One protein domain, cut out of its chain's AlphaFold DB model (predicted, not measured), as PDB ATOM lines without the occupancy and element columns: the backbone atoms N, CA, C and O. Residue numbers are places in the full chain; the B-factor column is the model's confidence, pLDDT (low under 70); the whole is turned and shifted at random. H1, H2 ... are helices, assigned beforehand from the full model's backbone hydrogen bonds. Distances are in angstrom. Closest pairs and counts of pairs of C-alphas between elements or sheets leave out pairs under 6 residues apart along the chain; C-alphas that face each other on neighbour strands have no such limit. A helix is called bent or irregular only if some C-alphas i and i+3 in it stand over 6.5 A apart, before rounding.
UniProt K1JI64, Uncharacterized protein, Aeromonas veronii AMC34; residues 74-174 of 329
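AT A GLANCE: This is residues 74 to 174 of the 329 residues of an uncharacterized protein of Aeromonas veronii AMC34 (UniProt K1JI64). H4 lies in the middle of a small body of helices, with H2 on one side of it and H7 on the other, the three running the same general way as one layer; on one side of this layer lie H3 and H5, side by side and nearly parallel, with few close approaches to H4. H1 packs steeply on H3 at one end of the longest axis, the short H6 sits near where H4 and H7 begin, and residues 84 to 94 make a long loop from H1 to H2. The printed part has 101 residues with seven named helices, H1 to H7 in order along the chain, and no named strand; the class is all helix. The whole is compact, with a radius of gyration of the C-alphas of 12.8 A and spans of 42 by 29 by 21 A.

IN THESE COORDINATES: The longest helix, H5, holds residues 134 to 150 and measures 24.1 A from first to last C-alpha, from (5.845, 41.805, 12.477) to (-5.238, 20.408, 11.846). H5 has a kink of 56 degrees near residue 141, and it is irregular: C-alphas 135 and 138 are 7.7 A apart. H3, residues 103 to 115, is 18.2 A long, and H4, residues 121 to 131, is 15.2 A long. H7, residues 160 to 171, is 16.2 A long and ends with C-alpha 171 at (10.833, 31.333, 12.530). H1, residues 74 to 83, is 14.5 A long and begins with C-alpha 74 at (-21.049, 36.126, 14.194). The shorter ones are H2, residues 95 to 101, 10.0 A, and H6, residues 153 to 158, 8.7 A.

HOW THE PARTS SIT: H5 belongs with H3 and H4 to an up and down bundle of three helices, each running against the one before it in the chain. H5 and H3 run the same way at a shallow tilt of 7 degrees and are close but not clearly touching; their closest C-alphas, of Tyr 111 and Leu 147, are 7.7 A apart. H4 is also close to H5 but not clearly touching, with Trp 131 and Leu 137 as the closest C-alphas at 5.7 A; they run opposite ways at a tilt of 36 degrees, only just steep. With residues 137 to 141 alone H5 touches H7; the closest C-alphas are those of Leu 137 and Ala 170, 6.2 A apart, and the tilt is a steep 56 degrees. H7 touches H4 with residues 162 to 166 alone, the same way at a shallow tilt of 22 degrees, the C-alphas of Arg 125 and Ala 162 coming closest at 5.7 A. H2 touches H4 too, closest at the C-alphas of Cys 99 and Ala 127, 5.8 A, the same way at a tilt of 32 degrees, only just shallow. H1 touches H3 at a steep tilt of 60 degrees, with the C-alphas of Val 77 and Ala 109 closest at 5.3 A. H1 is apart from H2, H4, H5, H6 and H7. H6 touches no helix, but is near H4 and H7; the closest C-alphas of H4 and H6 are those of Val 121 and Val 155, 6.5 A apart. In H1, H2, H3, H4 and H7 every O i to N i+4 pair is within hydrogen-bond range; in H5 9 of 13 pairs are, and in H6 1 of 2.

THE WHOLE: The two C-alphas farthest apart are those of Ser 85 and Glu 174, 42.4 A. The printed part has no cut. The link from H1 to H2, 11 residues, is long, and the other links are tight. The mean pLDDT of the printed part is 88.2; residues 83 to 92, of which 83 belongs to H1, are under 70.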
ATOM      1  N   LYS A  74     -19.861  36.846  14.699       86.25
ATOM      2  CA  LYS A  74     -21.049  36.126  14.194       86.25
ATOM      3  C   LYS A  74     -21.383  36.514  12.751       86.25
ATOM      4  O   LYS A  74     -21.513  35.649  11.904       86.25
ATOM      5  N   LEU A  75     -21.399  37.819  12.473       86.19
ATOM      6  CA  LEU A  75     -21.667  38.337  11.132       86.19
ATOM      7  C   LEU A  75     -20.580  37.936  10.129       86.19
ATOM      8  O   LEU A  75     -20.894  37.697   8.977       86.19
ATOM      9  N   LEU A  76     -19.318  37.837  10.563       88.00
ATOM     10  CA  LEU A  76     -18.222  37.360   9.717       88.00
ATOM     11  C   LEU A  76     -18.418  35.909   9.270       88.00
ATOM     12  O   LEU A  76     -18.119  35.595   8.124       88.00
ATOM     13  N   VAL A  77     -18.905  35.037  10.157       87.25
ATOM     14  CA  VAL A  77     -19.195  33.632   9.826       87.25
ATOM     15  C   VAL A  77     -20.312  33.559   8.787       87.25
ATOM     16  O   VAL A  77     -20.124  32.941   7.743       87.25
ATOM     17  N   ASP A  78     -21.435  34.232   9.045       86.12
ATOM     18  CA  ASP A  78     -22.593  34.229   8.142       86.12
ATOM     19  C   ASP A  78     -22.235  34.825   6.773       86.12
ATOM     20  O   ASP A  78     -22.549  34.246   5.735       86.12
ATOM     21  N   TRP A  79     -21.495  35.935   6.771       85.06
ATOM     22  CA  TRP A  79     -21.011  36.594   5.559       85.06
ATOM     23  C   TRP A  79     -20.071  35.694   4.747       85.06
ATOM     24  O   TRP A  79     -20.265  35.529   3.546       85.06
ATOM     25  N   MET A  80     -19.101  35.027   5.386       85.81
ATOM     26  CA  MET A  80     -18.205  34.098   4.682       85.81
ATOM     27  C   MET A  80     -18.953  32.895   4.087       85.81
ATOM     28  O   MET A  80     -18.589  32.449   3.001       85.81
ATOM     29  N   LYS A  81     -20.005  32.395   4.755       83.38
ATOM     30  CA  LYS A  81     -20.858  31.307   4.240       83.38
ATOM     31  C   LYS A  81     -21.748  31.735   3.078       83.38
ATOM     32  O   LYS A  81     -22.027  30.937   2.195       83.38
ATOM     33  N   GLN A  82     -22.223  32.977   3.069       77.69
ATOM     34  CA  GLN A  82     -22.998  33.503   1.942       77.69
ATOM     35  C   GLN A  82     -22.106  33.684   0.706       77.69
ATOM     36  O   GLN A  82     -22.536  33.435  -0.423       77.69
ATOM     37  N   GLN A  83     -20.841  34.040   0.924       69.56
ATOM     38  CA  GLN A  83     -19.879  34.301  -0.141       69.56
ATOM     39  C   GLN A  83     -19.191  33.065  -0.731       69.56
ATOM     40  O   GLN A  83     -18.674  33.156  -1.841       69.56
ATOM     41  N   SER A  84     -19.220  31.896  -0.081       58.09
ATOM     42  CA  SER A  84     -18.723  30.645  -0.686       58.09
ATOM     43  C   SER A  84     -19.533  30.194  -1.918       58.09
ATOM     44  O   SER A  84     -19.096  29.308  -2.649       58.09
ATOM     45  N   SER A  85     -20.668  30.846  -2.193       53.03
ATOM     46  CA  SER A  85     -21.545  30.620  -3.352       53.03
ATOM     47  C   SER A  85     -21.101  31.327  -4.647       53.03
ATOM     48  O   SER A  85     -21.665  31.049  -5.706       53.03
ATOM     49  N   GLY A  86     -20.131  32.251  -4.596       48.03
ATOM     50  CA  GLY A  86     -19.691  33.058  -5.742       48.03
ATOM     51  C   GLY A  86     -18.169  33.231  -5.798       48.03
ATOM     52  O   GLY A  86     -17.501  33.302  -4.770       48.03
ATOM     53  N   ARG A  87     -17.587  33.291  -7.005       43.91
ATOM     54  CA  ARG A  87     -16.155  33.609  -7.182       43.91
ATOM     55  C   ARG A  87     -15.910  35.052  -6.741       43.91
ATOM     56  O   ARG A  87     -16.373  35.958  -7.425       43.91
ATOM     57  N   MET A  88     -15.152  35.269  -5.667       55.41
ATOM     58  CA  MET A  88     -14.881  36.620  -5.161       55.41
ATOM     59  C   MET A  88     -13.391  36.884  -4.926       55.41
ATOM     60  O   MET A  88     -12.630  36.005  -4.528       55.41
ATOM     61  N   ASN A  89     -12.986  38.133  -5.168       56.09
ATOM     62  CA  ASN A  89     -11.614  38.616  -5.054       56.09
ATOM     63  C   ASN A  89     -11.361  39.218  -3.659       56.09
ATOM     64  O   ASN A  89     -11.610  40.402  -3.428       56.09
ATOM     65  N   SER A  90     -10.805  38.418  -2.746       55.66
ATOM     66  CA  SER A  90     -10.480  38.793  -1.356       55.66
ATOM     67  C   SER A  90      -9.512  39.977  -1.196       55.66
ATOM     68  O   SER A  90      -9.242  40.411  -0.076       55.66
ATOM     69  N   TYR A  91      -8.932  40.476  -2.292       53.16
ATOM     70  CA  TYR A  91      -8.079  41.662  -2.290       53.16
ATOM     71  C   TYR A  91      -8.864  42.977  -2.424       53.16
ATOM     72  O   TYR A  91      -8.290  44.029  -2.154       53.16
ATOM     73  N   ARG A  92     -10.146  42.941  -2.822       60.81
ATOM     74  CA  ARG A  92     -10.950  44.146  -3.108       60.81
ATOM     75  C   ARG A  92     -12.039  44.466  -2.080       60.81
ATOM     76  O   ARG A  92     -12.493  45.600  -2.046       60.81
ATOM     77  N   ASP A  93     -12.408  43.521  -1.221       70.00
ATOM     78  CA  ASP A  93     -13.522  43.672  -0.264       70.00
ATOM     79  C   ASP A  93     -13.116  44.217   1.123       70.00
ATOM     80  O   ASP A  93     -13.932  44.317   2.035       70.00
ATOM     81  N   GLY A  94     -11.840  44.562   1.328       78.38
ATOM     82  CA  GLY A  94     -11.344  45.060   2.618       78.38
ATOM     83  C   GLY A  94     -11.080  43.972   3.670       78.38
ATOM     84  O   GLY A  94     -10.745  44.293   4.815       78.38
ATOM     85  N   TRP A  95     -11.147  42.679   3.315       88.12
ATOM     86  CA  TRP A  95     -10.878  41.565   4.238       88.12
ATOM     87  C   TRP A  95      -9.499  41.662   4.897       88.12
ATOM     88  O   TRP A  95      -9.349  41.393   6.093       88.12
ATOM     89  N   ARG A  96      -8.494  42.113   4.139       87.94
ATOM     90  CA  ARG A  96      -7.133  42.340   4.641       87.94
ATOM     91  C   ARG A  96      -7.101  43.341   5.799       87.94
ATOM     92  O   ARG A  96      -6.445  43.090   6.811       87.94
ATOM     93  N   ASP A  97      -7.849  44.435   5.694       87.81
ATOM     94  CA  ASP A  97      -7.896  45.474   6.726       87.81
ATOM     95  C   ASP A  97      -8.609  44.986   7.988       87.81
ATOM     96  O   ASP A  97      -8.185  45.283   9.111       87.81
ATOM     97  N   VAL A  98      -9.660  44.178   7.832       89.62
ATOM     98  CA  VAL A  98     -10.340  43.552   8.973       89.62
ATOM     99  C   VAL A  98      -9.438  42.507   9.632       89.62
ATOM    100  O   VAL A  98      -9.342  42.488  10.862       89.62
ATOM    101  N   CYS A  99      -8.680  41.719   8.861       91.25
ATOM    102  CA  CYS A  99      -7.663  40.811   9.402       91.25
ATOM    103  C   CYS A  99      -6.617  41.548  10.239       91.25
ATOM    104  O   CYS A  99      -6.274  41.073  11.326       91.25
ATOM    105  N   ARG A 100      -6.163  42.716   9.768       89.06
ATOM    106  CA  ARG A 100      -5.170  43.558  10.444       89.06
ATOM    107  C   ARG A 100      -5.708  44.192  11.724       89.06
ATOM    108  O   ARG A 100      -5.049  44.180  12.762       89.06
ATOM    109  N   THR A 101      -6.904  44.771  11.660       89.69
ATOM    110  CA  THR A 101      -7.466  45.588  12.749       89.69
ATOM    111  C   THR A 101      -8.263  44.779  13.772       89.69
ATOM    112  O   THR A 101      -8.391  45.198  14.925       89.69
ATOM    113  N   ARG A 102      -8.799  43.611  13.392       90.06
ATOM    114  CA  ARG A 102      -9.733  42.805  14.199       90.06
ATOM    115  C   ARG A 102      -9.311  41.340  14.328       90.06
ATOM    116  O   ARG A 102     -10.169  40.464  14.357       90.06
ATOM    117  N   PHE A 103      -8.015  41.093  14.535       90.94
ATOM    118  CA  PHE A 103      -7.399  39.762  14.669       90.94
ATOM    119  C   PHE A 103      -8.262  38.689  15.357       90.94
ATOM    120  O   PHE A 103      -8.530  37.650  14.771       90.94
ATOM    121  N   PHE A 104      -8.714  38.915  16.598       91.44
ATOM    122  CA  PHE A 104      -9.467  37.884  17.323       91.44
ATOM    123  C   PHE A 104     -10.840  37.606  16.708       91.44
ATOM    124  O   PHE A 104     -11.311  36.480  16.776       91.44
ATOM    125  N   HIS A 105     -11.488  38.601  16.101       90.25
ATOM    126  CA  HIS A 105     -12.796  38.397  15.481       90.25
ATOM    127  C   HIS A 105     -12.663  37.601  14.184       90.25
ATOM    128  O   HIS A 105     -13.457  36.692  13.966       90.25
ATOM    129  N   THR A 106     -11.654  37.908  13.365       93.75
ATOM    130  CA  THR A 106     -11.390  37.179  12.118       93.75
ATOM    131  C   THR A 106     -10.885  35.770  12.388       93.75
ATOM    132  O   THR A 106     -11.406  34.824  11.810       93.75
ATOM    133  N   LEU A 107      -9.951  35.606  13.328       94.50
ATOM    134  CA  LEU A 107      -9.461  34.293  13.726       94.50
ATOM    135  C   LEU A 107     -10.579  33.410  14.281       94.50
ATOM    136  O   LEU A 107     -10.712  32.269  13.858       94.50
ATOM    137  N   LEU A 108     -11.378  33.919  15.222       94.00
ATOM    138  CA  LEU A 108     -12.444  33.120  15.819       94.00
ATOM    139  C   LEU A 108     -13.550  32.791  14.810       94.00
ATOM    140  O   LEU A 108     -14.132  31.722  14.909       94.00
ATOM    141  N   ALA A 109     -13.815  33.661  13.831       94.44
ATOM    142  CA  ALA A 109     -14.750  33.354  12.751       94.44
ATOM    143  C   ALA A 109     -14.209  32.258  11.812       94.44
ATOM    144  O   ALA A 109     -14.936  31.331  11.477       94.44
ATOM    145  N   LEU A 110     -12.926  32.320  11.431       95.06
ATOM    146  CA  LEU A 110     -12.280  31.256  10.651       95.06
ATOM    147  C   LEU A 110     -12.184  29.937  11.432       95.06
ATOM    148  O   LEU A 110     -12.283  28.865  10.843       95.06
ATOM    149  N   TYR A 111     -12.003  30.016  12.750       95.00
ATOM    150  CA  TYR A 111     -12.042  28.862  13.638       95.00
ATOM    151  C   TYR A 111     -13.437  28.235  13.701       95.00
ATOM    152  O   TYR A 111     -13.552  27.022  13.598       95.00
ATOM    153  N   ASP A 112     -14.496  29.038  13.830       93.50
ATOM    154  CA  ASP A 112     -15.871  28.524  13.838       93.50
ATOM    155  C   ASP A 112     -16.187  27.767  12.548       93.50
ATOM    156  O   ASP A 112     -16.683  26.646  12.599       93.50
ATOM    157  N   LEU A 113     -15.811  28.336  11.399       93.56
ATOM    158  CA  LEU A 113     -15.960  27.670  10.105       93.56
ATOM    159  C   LEU A 113     -15.163  26.366  10.036       93.56
ATOM    160  O   LEU A 113     -15.692  25.353   9.586       93.56
ATOM    161  N   SER A 114     -13.933  26.347  10.555       94.19
ATOM    162  CA  SER A 114     -13.127  25.126  10.541       94.19
ATOM    163  C   SER A 114     -13.706  24.015  11.418       94.19
ATOM    164  O   SER A 114     -13.560  22.843  11.068       94.19
ATOM    165  N   GLN A 115     -14.393  24.355  12.518       93.38
ATOM    166  CA  GLN A 115     -15.128  23.377  13.332       93.38
ATOM    167  C   GLN A 115     -16.332  22.783  12.593       93.38
ATOM    168  O   GLN A 115     -16.730  21.657  12.879       93.38
ATOM    169  N   GLU A 116     -16.889  23.510  11.625       92.88
ATOM    170  CA  GLU A 116     -17.953  23.031  10.741       92.88
ATOM    171  C   GLU A 116     -17.415  22.293   9.499       92.88
ATOM    172  O   GLU A 116     -18.195  21.823   8.677       92.88
ATOM    173  N   GLY A 117     -16.090  22.157   9.362       90.88
ATOM    174  CA  GLY A 117     -15.443  21.539   8.199       90.88
ATOM    175  C   GLY A 117     -15.251  22.483   7.009       90.88
ATOM    176  O   GLY A 117     -14.701  22.070   5.989       90.88
ATOM    177  N   GLU A 118     -15.636  23.750   7.149       92.06
ATOM    178  CA  GLU A 118     -15.528  24.770   6.111       92.06
ATOM    179  C   GLU A 118     -14.184  25.503   6.203       92.06
ATOM    180  O   GLU A 118     -13.830  26.107   7.219       92.06
ATOM    181  N   TRP A 119     -13.427  25.497   5.105       93.50
ATOM    182  CA  TRP A 119     -12.117  26.146   5.024       93.50
ATOM    183  C   TRP A 119     -12.056  27.111   3.837       93.50
ATOM    184  O   TRP A 119     -11.582  26.735   2.764       93.50
ATOM    185  N   PRO A 120     -12.491  28.372   4.006       91.62
ATOM    186  CA  PRO A 120     -12.474  29.344   2.918       91.62
ATOM    187  C   PRO A 120     -11.030  29.695   2.516       91.62
ATOM    188  O   PRO A 120     -10.361  30.505   3.166       91.62
ATOM    189  N   VAL A 121     -10.548  29.058   1.447       91.25
ATOM    190  CA  VAL A 121      -9.147  29.066   0.983       91.25
ATOM    191  C   VAL A 121      -8.607  30.487   0.817       91.25
ATOM    192  O   VAL A 121      -7.598  30.841   1.430       91.25
ATOM    193  N   ASP A 122      -9.301  31.341   0.062       88.56
ATOM    194  CA  ASP A 122      -8.839  32.709  -0.203       88.56
ATOM    195  C   ASP A 122      -8.829  33.583   1.062       88.56
ATOM    196  O   ASP A 122      -7.936  34.416   1.250       88.56
ATOM    197  N   ARG A 123      -9.760  33.344   1.998       91.25
ATOM    198  CA  ARG A 123      -9.809  34.065   3.278       91.25
ATOM    199  C   ARG A 123      -8.628  33.699   4.161       91.25
ATOM    200  O   ARG A 123      -7.986  34.603   4.702       91.25
ATOM    201  N   TRP A 124      -8.314  32.408   4.262       95.25
ATOM    202  CA  TRP A 124      -7.135  31.914   4.972       95.25
ATOM    203  C   TRP A 124      -5.837  32.422   4.346       95.25
ATOM    204  O   TRP A 124      -4.960  32.892   5.073       95.25
ATOM    205  N   ARG A 125      -5.732  32.407   3.011       94.06
ATOM    206  CA  ARG A 125      -4.569  32.920   2.276       94.06
ATOM    207  C   ARG A 125      -4.284  34.383   2.626       94.06
ATOM    208  O   ARG A 125      -3.178  34.702   3.061       94.06
ATOM    209  N   VAL A 126      -5.276  35.267   2.485       92.06
ATOM    210  CA  VAL A 126      -5.112  36.703   2.783       92.06
ATOM    211  C   VAL A 126      -4.885  36.953   4.274       92.06
ATOM    212  O   VAL A 126      -4.070  37.809   4.633       92.06
ATOM    213  N   ALA A 127      -5.558  36.199   5.148       95.00
ATOM    214  CA  ALA A 127      -5.369  36.310   6.590       95.00
ATOM    215  C   ALA A 127      -3.923  35.982   6.988       95.00
ATOM    216  O   ALA A 127      -3.286  36.797   7.648       95.00
ATOM    217  N   LEU A 128      -3.363  34.860   6.523       95.81
ATOM    218  CA  LEU A 128      -1.975  34.472   6.802       95.81
ATOM    219  C   LEU A 128      -0.959  35.465   6.232       95.81
ATOM    220  O   LEU A 128      -0.010  35.834   6.926       95.81
ATOM    221  N   GLN A 129      -1.183  35.967   5.013       92.31
ATOM    222  CA  GLN A 129      -0.355  37.029   4.434       92.31
ATOM    223  C   GLN A 129      -0.355  38.284   5.318       92.31
ATOM    224  O   GLN A 129       0.700  38.847   5.591       92.31
ATOM    225  N   CYS A 130      -1.524  38.716   5.801       93.50
ATOM    226  CA  CYS A 130      -1.642  39.858   6.708       93.50
ATOM    227  C   CYS A 130      -1.002  39.586   8.077       93.50
ATOM    228  O   CYS A 130      -0.367  40.453   8.667       93.50
ATOM    229  N   TRP A 131      -1.177  38.380   8.605       95.56
ATOM    230  CA  TRP A 131      -0.697  37.988   9.926       95.56
ATOM    231  C   TRP A 131       0.788  37.620   9.964       95.56
ATOM    232  O   TRP A 131       1.303  37.305  11.040       95.56
ATOM    233  N   SER A 132       1.453  37.679   8.810       93.62
ATOM    234  CA  SER A 132       2.906  37.608   8.666       93.62
ATOM    235  C   SER A 132       3.601  38.935   9.005       93.62
ATOM    236  O   SER A 132       4.819  38.953   9.189       93.62
ATOM    237  N   ASP A 133       2.845  40.035   9.123       90.69
ATOM    238  CA  ASP A 133       3.363  41.332   9.566       90.69
ATOM    239  C   ASP A 133       3.921  41.244  10.995       90.69
ATOM    240  O   ASP A 133       3.287  40.702  11.904       90.69
ATOM    241  N   GLU A 134       5.078  41.871  11.223       84.31
ATOM    242  CA  GLU A 134       5.845  41.805  12.477       84.31
ATOM    243  C   GLU A 134       5.001  42.096  13.731       84.31
ATOM    244  O   GLU A 134       5.079  41.378  14.727       84.31
ATOM    245  N   LYS A 135       4.105  43.089  13.657       87.56
ATOM    246  CA  LYS A 135       3.228  43.494  14.774       87.56
ATOM    247  C   LYS A 135       2.230  42.415  15.201       87.56
ATOM    248  O   LYS A 135       1.706  42.470  16.314       87.56
ATOM    249  N   MET A 136       1.904  41.483  14.310       89.31
ATOM    250  CA  MET A 136       0.903  40.439  14.536       89.31
ATOM    251  C   MET A 136       1.519  39.052  14.650       89.31
ATOM    252  O   MET A 136       0.893  38.181  15.243       89.31
ATOM    253  N   LEU A 137       2.729  38.864  14.131       91.94
ATOM    254  CA  LEU A 137       3.364  37.572  13.912       91.94
ATOM    255  C   LEU A 137       3.415  36.672  15.153       91.94
ATOM    256  O   LEU A 137       2.970  35.532  15.102       91.94
ATOM    257  N   LEU A 138       3.882  37.183  16.297       90.44
ATOM    258  CA  LEU A 138       3.950  36.384  17.531       90.44
ATOM    259  C   LEU A 138       2.553  35.949  18.006       90.44
ATOM    260  O   LEU A 138       2.343  34.825  18.467       90.44
ATOM    261  N   ARG A 139       1.575  36.853  17.885       91.50
ATOM    262  CA  ARG A 139       0.188  36.583  18.272       91.50
ATOM    263  C   ARG A 139      -0.460  35.599  17.305       91.50
ATOM    264  O   ARG A 139      -1.132  34.680  17.759       91.50
ATOM    265  N   SER A 140      -0.277  35.793  16.003       94.62
ATOM    266  CA  SER A 140      -0.825  34.911  14.982       94.62
ATOM    267  C   SER A 140      -0.238  33.520  15.119       94.62
ATOM    268  O   SER A 140      -1.011  32.576  15.215       94.62
ATOM    269  N   TRP A 141       1.080  33.394  15.284       94.88
ATOM    270  CA  TRP A 141       1.748  32.119  15.533       94.88
ATOM    271  C   TRP A 141       1.097  31.339  16.674       94.88
ATOM    272  O   TRP A 141       0.588  30.237  16.468       94.88
ATOM    273  N   ARG A 142       0.994  31.962  17.854       92.50
ATOM    274  CA  ARG A 142       0.453  31.329  19.064       92.50
ATOM    275  C   ARG A 142      -0.947  30.727  18.888       92.50
ATOM    276  O   ARG A 142      -1.232  29.708  19.509       92.50
ATOM    277  N   PHE A 143      -1.833  31.362  18.120       93.44
ATOM    278  CA  PHE A 143      -3.223  30.902  17.998       93.44
ATOM    279  C   PHE A 143      -3.536  30.185  16.679       93.44
ATOM    280  O   PHE A 143      -4.452  29.369  16.638       93.44
ATOM    281  N   VAL A 144      -2.804  30.480  15.606       95.56
ATOM    282  CA  VAL A 144      -3.063  29.949  14.262       95.56
ATOM    283  C   VAL A 144      -2.268  28.670  14.002       95.56
ATOM    284  O   VAL A 144      -2.769  27.793  13.304       95.56
ATOM    285  N   ALA A 145      -1.079  28.502  14.593       94.81
ATOM    286  CA  ALA A 145      -0.242  27.319  14.362       94.81
ATOM    287  C   ALA A 145      -0.955  25.990  14.693       94.81
ATOM    288  O   ALA A 145      -0.903  25.079  13.861       94.81
ATOM    289  N   PRO A 146      -1.706  25.868  15.811       93.88
ATOM    290  CA  PRO A 146      -2.499  24.667  16.079       93.88
ATOM    291  C   PRO A 146      -3.563  24.388  15.010       93.88
ATOM    292  O   PRO A 146      -3.814  23.232  14.687       93.88
ATOM    293  N   LEU A 147      -4.162  25.431  14.424       94.44
ATOM    294  CA  LEU A 147      -5.183  25.283  13.382       94.44
ATOM    295  C   LEU A 147      -4.578  24.850  12.054       94.44
ATOM    296  O   LEU A 147      -5.129  23.976  11.389       94.44
ATOM    297  N   VAL A 148      -3.423  25.416  11.695       94.94
ATOM    298  CA  VAL A 148      -2.669  24.998  10.510       94.94
ATOM    299  C   VAL A 148      -2.279  23.530  10.629       94.94
ATOM    300  O   VAL A 148      -2.444  22.808   9.655       94.94
ATOM    301  N   LEU A 149      -1.863  23.051  11.810       93.50
ATOM    302  CA  LEU A 149      -1.575  21.627  12.052       93.50
ATOM    303  C   LEU A 149      -2.777  20.707  11.797       93.50
ATOM    304  O   LEU A 149      -2.582  19.588  11.330       93.50
ATOM    305  N   THR A 150      -3.997  21.173  12.062       92.69
ATOM    306  CA  THR A 150      -5.238  20.408  11.846       92.69
ATOM    307  C   THR A 150      -5.890  20.639  10.479       92.69
ATOM    308  O   THR A 150      -6.872  19.979  10.153       92.69
ATOM    309  N   MET A 151      -5.384  21.584   9.684       95.75
ATOM    310  CA  MET A 151      -5.971  21.965   8.396       95.75
ATOM    311  C   MET A 151      -5.922  20.800   7.399       95.75
ATOM    312  O   MET A 151      -4.842  20.244   7.230       95.75
ATOM    313  N   PRO A 152      -7.008  20.441   6.694       96.75
ATOM    314  CA  PRO A 152      -6.990  19.360   5.707       96.75
ATOM    315  C   PRO A 152      -5.929  19.567   4.619       96.75
ATOM    316  O   PRO A 152      -5.733  20.684   4.142       96.75
ATOM    317  N   GLU A 153      -5.272  18.489   4.186       96.19
ATOM    318  CA  GLU A 153      -4.207  18.555   3.171       96.19
ATOM    319  C   GLU A 153      -4.637  19.239   1.861       96.19
ATOM    320  O   GLU A 153      -3.892  20.104   1.397       96.19
ATOM    321  N   PRO A 154      -5.840  18.985   1.296       95.38
ATOM    322  CA  PRO A 154      -6.270  19.658   0.066       95.38
ATOM    323  C   PRO A 154      -6.407  21.178   0.212       95.38
ATOM    324  O   PRO A 154      -6.221  21.921  -0.751       95.38
ATOM    325  N   VAL A 155      -6.741  21.656   1.413       95.75
ATOM    326  CA  VAL A 155      -6.829  23.089   1.723       95.75
ATOM    327  C   VAL A 155      -5.425  23.658   1.879       95.75
ATOM    328  O   VAL A 155      -5.107  24.692   1.296       95.75
ATOM    329  N   LEU A 156      -4.575  22.961   2.639       95.62
ATOM    330  CA  LEU A 156      -3.201  23.368   2.904       95.62
ATOM    331  C   LEU A 156      -2.393  23.515   1.607       95.62
ATOM    332  O   LEU A 156      -1.687  24.509   1.456       95.62
ATOM    333  N   LEU A 157      -2.558  22.593   0.653       95.25
ATOM    334  CA  LEU A 157      -1.940  22.668  -0.676       95.25
ATOM    335  C   LEU A 157      -2.341  23.948  -1.430       95.25
ATOM    336  O   LEU A 157      -1.481  24.639  -1.967       95.25
ATOM    337  N   GLN A 158      -3.619  24.340  -1.392       93.94
ATOM    338  CA  GLN A 158      -4.109  25.538  -2.093       93.94
ATOM    339  C   GLN A 158      -3.596  26.865  -1.511       93.94
ATOM    340  O   GLN A 158      -3.637  27.904  -2.183       93.94
ATOM    341  N   ILE A 159      -3.132  26.868  -0.260       94.75
ATOM    342  CA  ILE A 159      -2.585  28.057   0.410       94.75
ATOM    343  C   ILE A 159      -1.121  27.886   0.823       94.75
ATOM    344  O   ILE A 159      -0.618  28.666   1.637       94.75
ATOM    345  N   ILE A 160      -0.425  26.892   0.263       95.44
ATOM    346  CA  ILE A 160       0.876  26.448   0.766       95.44
ATOM    347  C   ILE A 160       1.923  27.561   0.762       95.44
ATOM    348  O   ILE A 160       2.704  27.692   1.703       95.44
ATOM    349  N   HIS A 161       1.904  28.425  -0.252       94.44
ATOM    350  CA  HIS A 161       2.818  29.562  -0.333       94.44
ATOM    351  C   HIS A 161       2.607  30.547   0.825       94.44
ATOM    352  O   HIS A 161       3.556  30.881   1.531       94.44
ATOM    353  N   ALA A 162       1.353  30.917   1.111       95.25
ATOM    354  CA  ALA A 162       1.021  31.812   2.220       95.25
ATOM    355  C   ALA A 162       1.364  31.198   3.588       95.25
ATOM    356  O   ALA A 162       1.845  31.903   4.472       95.25
ATOM    357  N   VAL A 163       1.147  29.888   3.756       97.31
ATOM    358  CA  VAL A 163       1.489  29.166   4.991       97.31
ATOM    359  C   VAL A 163       3.000  29.104   5.191       97.31
ATOM    360  O   VAL A 163       3.486  29.446   6.264       97.31
ATOM    361  N   THR A 164       3.752  28.690   4.174       97.31
ATOM    362  CA  THR A 164       5.212  28.548   4.279       97.31
ATOM    363  C   THR A 164       5.914  29.887   4.460       97.31
ATOM    364  O   THR A 164       6.806  29.973   5.299       97.31
ATOM    365  N   TRP A 165       5.462  30.945   3.777       96.75
ATOM    366  CA  TRP A 165       5.930  32.312   4.017       96.75
ATOM    367  C   TRP A 165       5.690  32.740   5.467       96.75
ATOM    368  O   TRP A 165       6.594  33.218   6.143       96.75
ATOM    369  N   TRP A 166       4.482  32.516   5.986       97.50
ATOM    370  CA  TRP A 166       4.152  32.842   7.371       97.50
ATOM    371  C   TRP A 166       5.005  32.060   8.389       97.50
ATOM    372  O   TRP A 166       5.447  32.637   9.385       97.50
ATOM    373  N   ILE A 167       5.290  30.776   8.132       97.19
ATOM    374  CA  ILE A 167       6.177  29.943   8.965       97.19
ATOM    375  C   ILE A 167       7.620  30.449   8.919       97.19
ATOM    376  O   ILE A 167       8.246  30.589   9.972       97.19
ATOM    377  N   GLU A 168       8.148  30.742   7.727       96.88
ATOM    378  CA  GLU A 168       9.472  31.352   7.560       96.88
ATOM    379  C   GLU A 168       9.546  32.639   8.375       96.88
ATOM    380  O   GLU A 168      10.441  32.789   9.210       96.88
ATOM    381  N   ARG A 169       8.523  33.494   8.267       96.25
ATOM    382  CA  ARG A 169       8.472  34.738   9.021       96.25
ATOM    383  C   ARG A 169       8.489  34.499  10.525       96.25
ATOM    384  O   ARG A 169       9.306  35.086  11.235       96.25
ATOM    385  N   ALA A 170       7.625  33.614  11.015       94.94
ATOM    386  CA  ALA A 170       7.529  33.273  12.434       94.94
ATOM    387  C   ALA A 170       8.828  32.665  12.977       94.94
ATOM    388  O   ALA A 170       9.198  32.889  14.130       94.94
ATOM    389  N   SER A 171       9.572  31.947  12.137       95.44
ATOM    390  CA  SER A 171      10.833  31.333  12.530       95.44
ATOM    391  C   SER A 171      11.942  32.336  12.849       95.44
ATOM    392  O   SER A 171      12.865  31.966  13.571       95.44
ATOM    393  N   THR A 172      11.851  33.598  12.408       93.00
ATOM    394  CA  THR A 172      12.865  34.622  12.723       93.00
ATOM    395  C   THR A 172      12.741  35.199  14.133       93.00
ATOM    396  O   THR A 172      13.581  35.999  14.530       93.00
ATOM    397  N   GLN A 173      11.695  34.849  14.888       88.44
ATOM    398  CA  GLN A 173      11.532  35.284  16.280       88.44
ATOM    399  C   GLN A 173      12.593  34.640  17.185       88.44
ATOM    400  O   GLN A 173      12.996  33.514  16.929       88.44
ATOM    401  N   GLU A 174      13.028  35.308  18.254       81.44
ATOM    402  CA  GLU A 174      14.183  34.866  19.062       81.44
ATOM    403  C   GLU A 174      14.003  33.493  19.730       81.44
ATOM    404  O   GLU A 174      14.961  32.739  19.891       81.44
TER     405      GLU A 174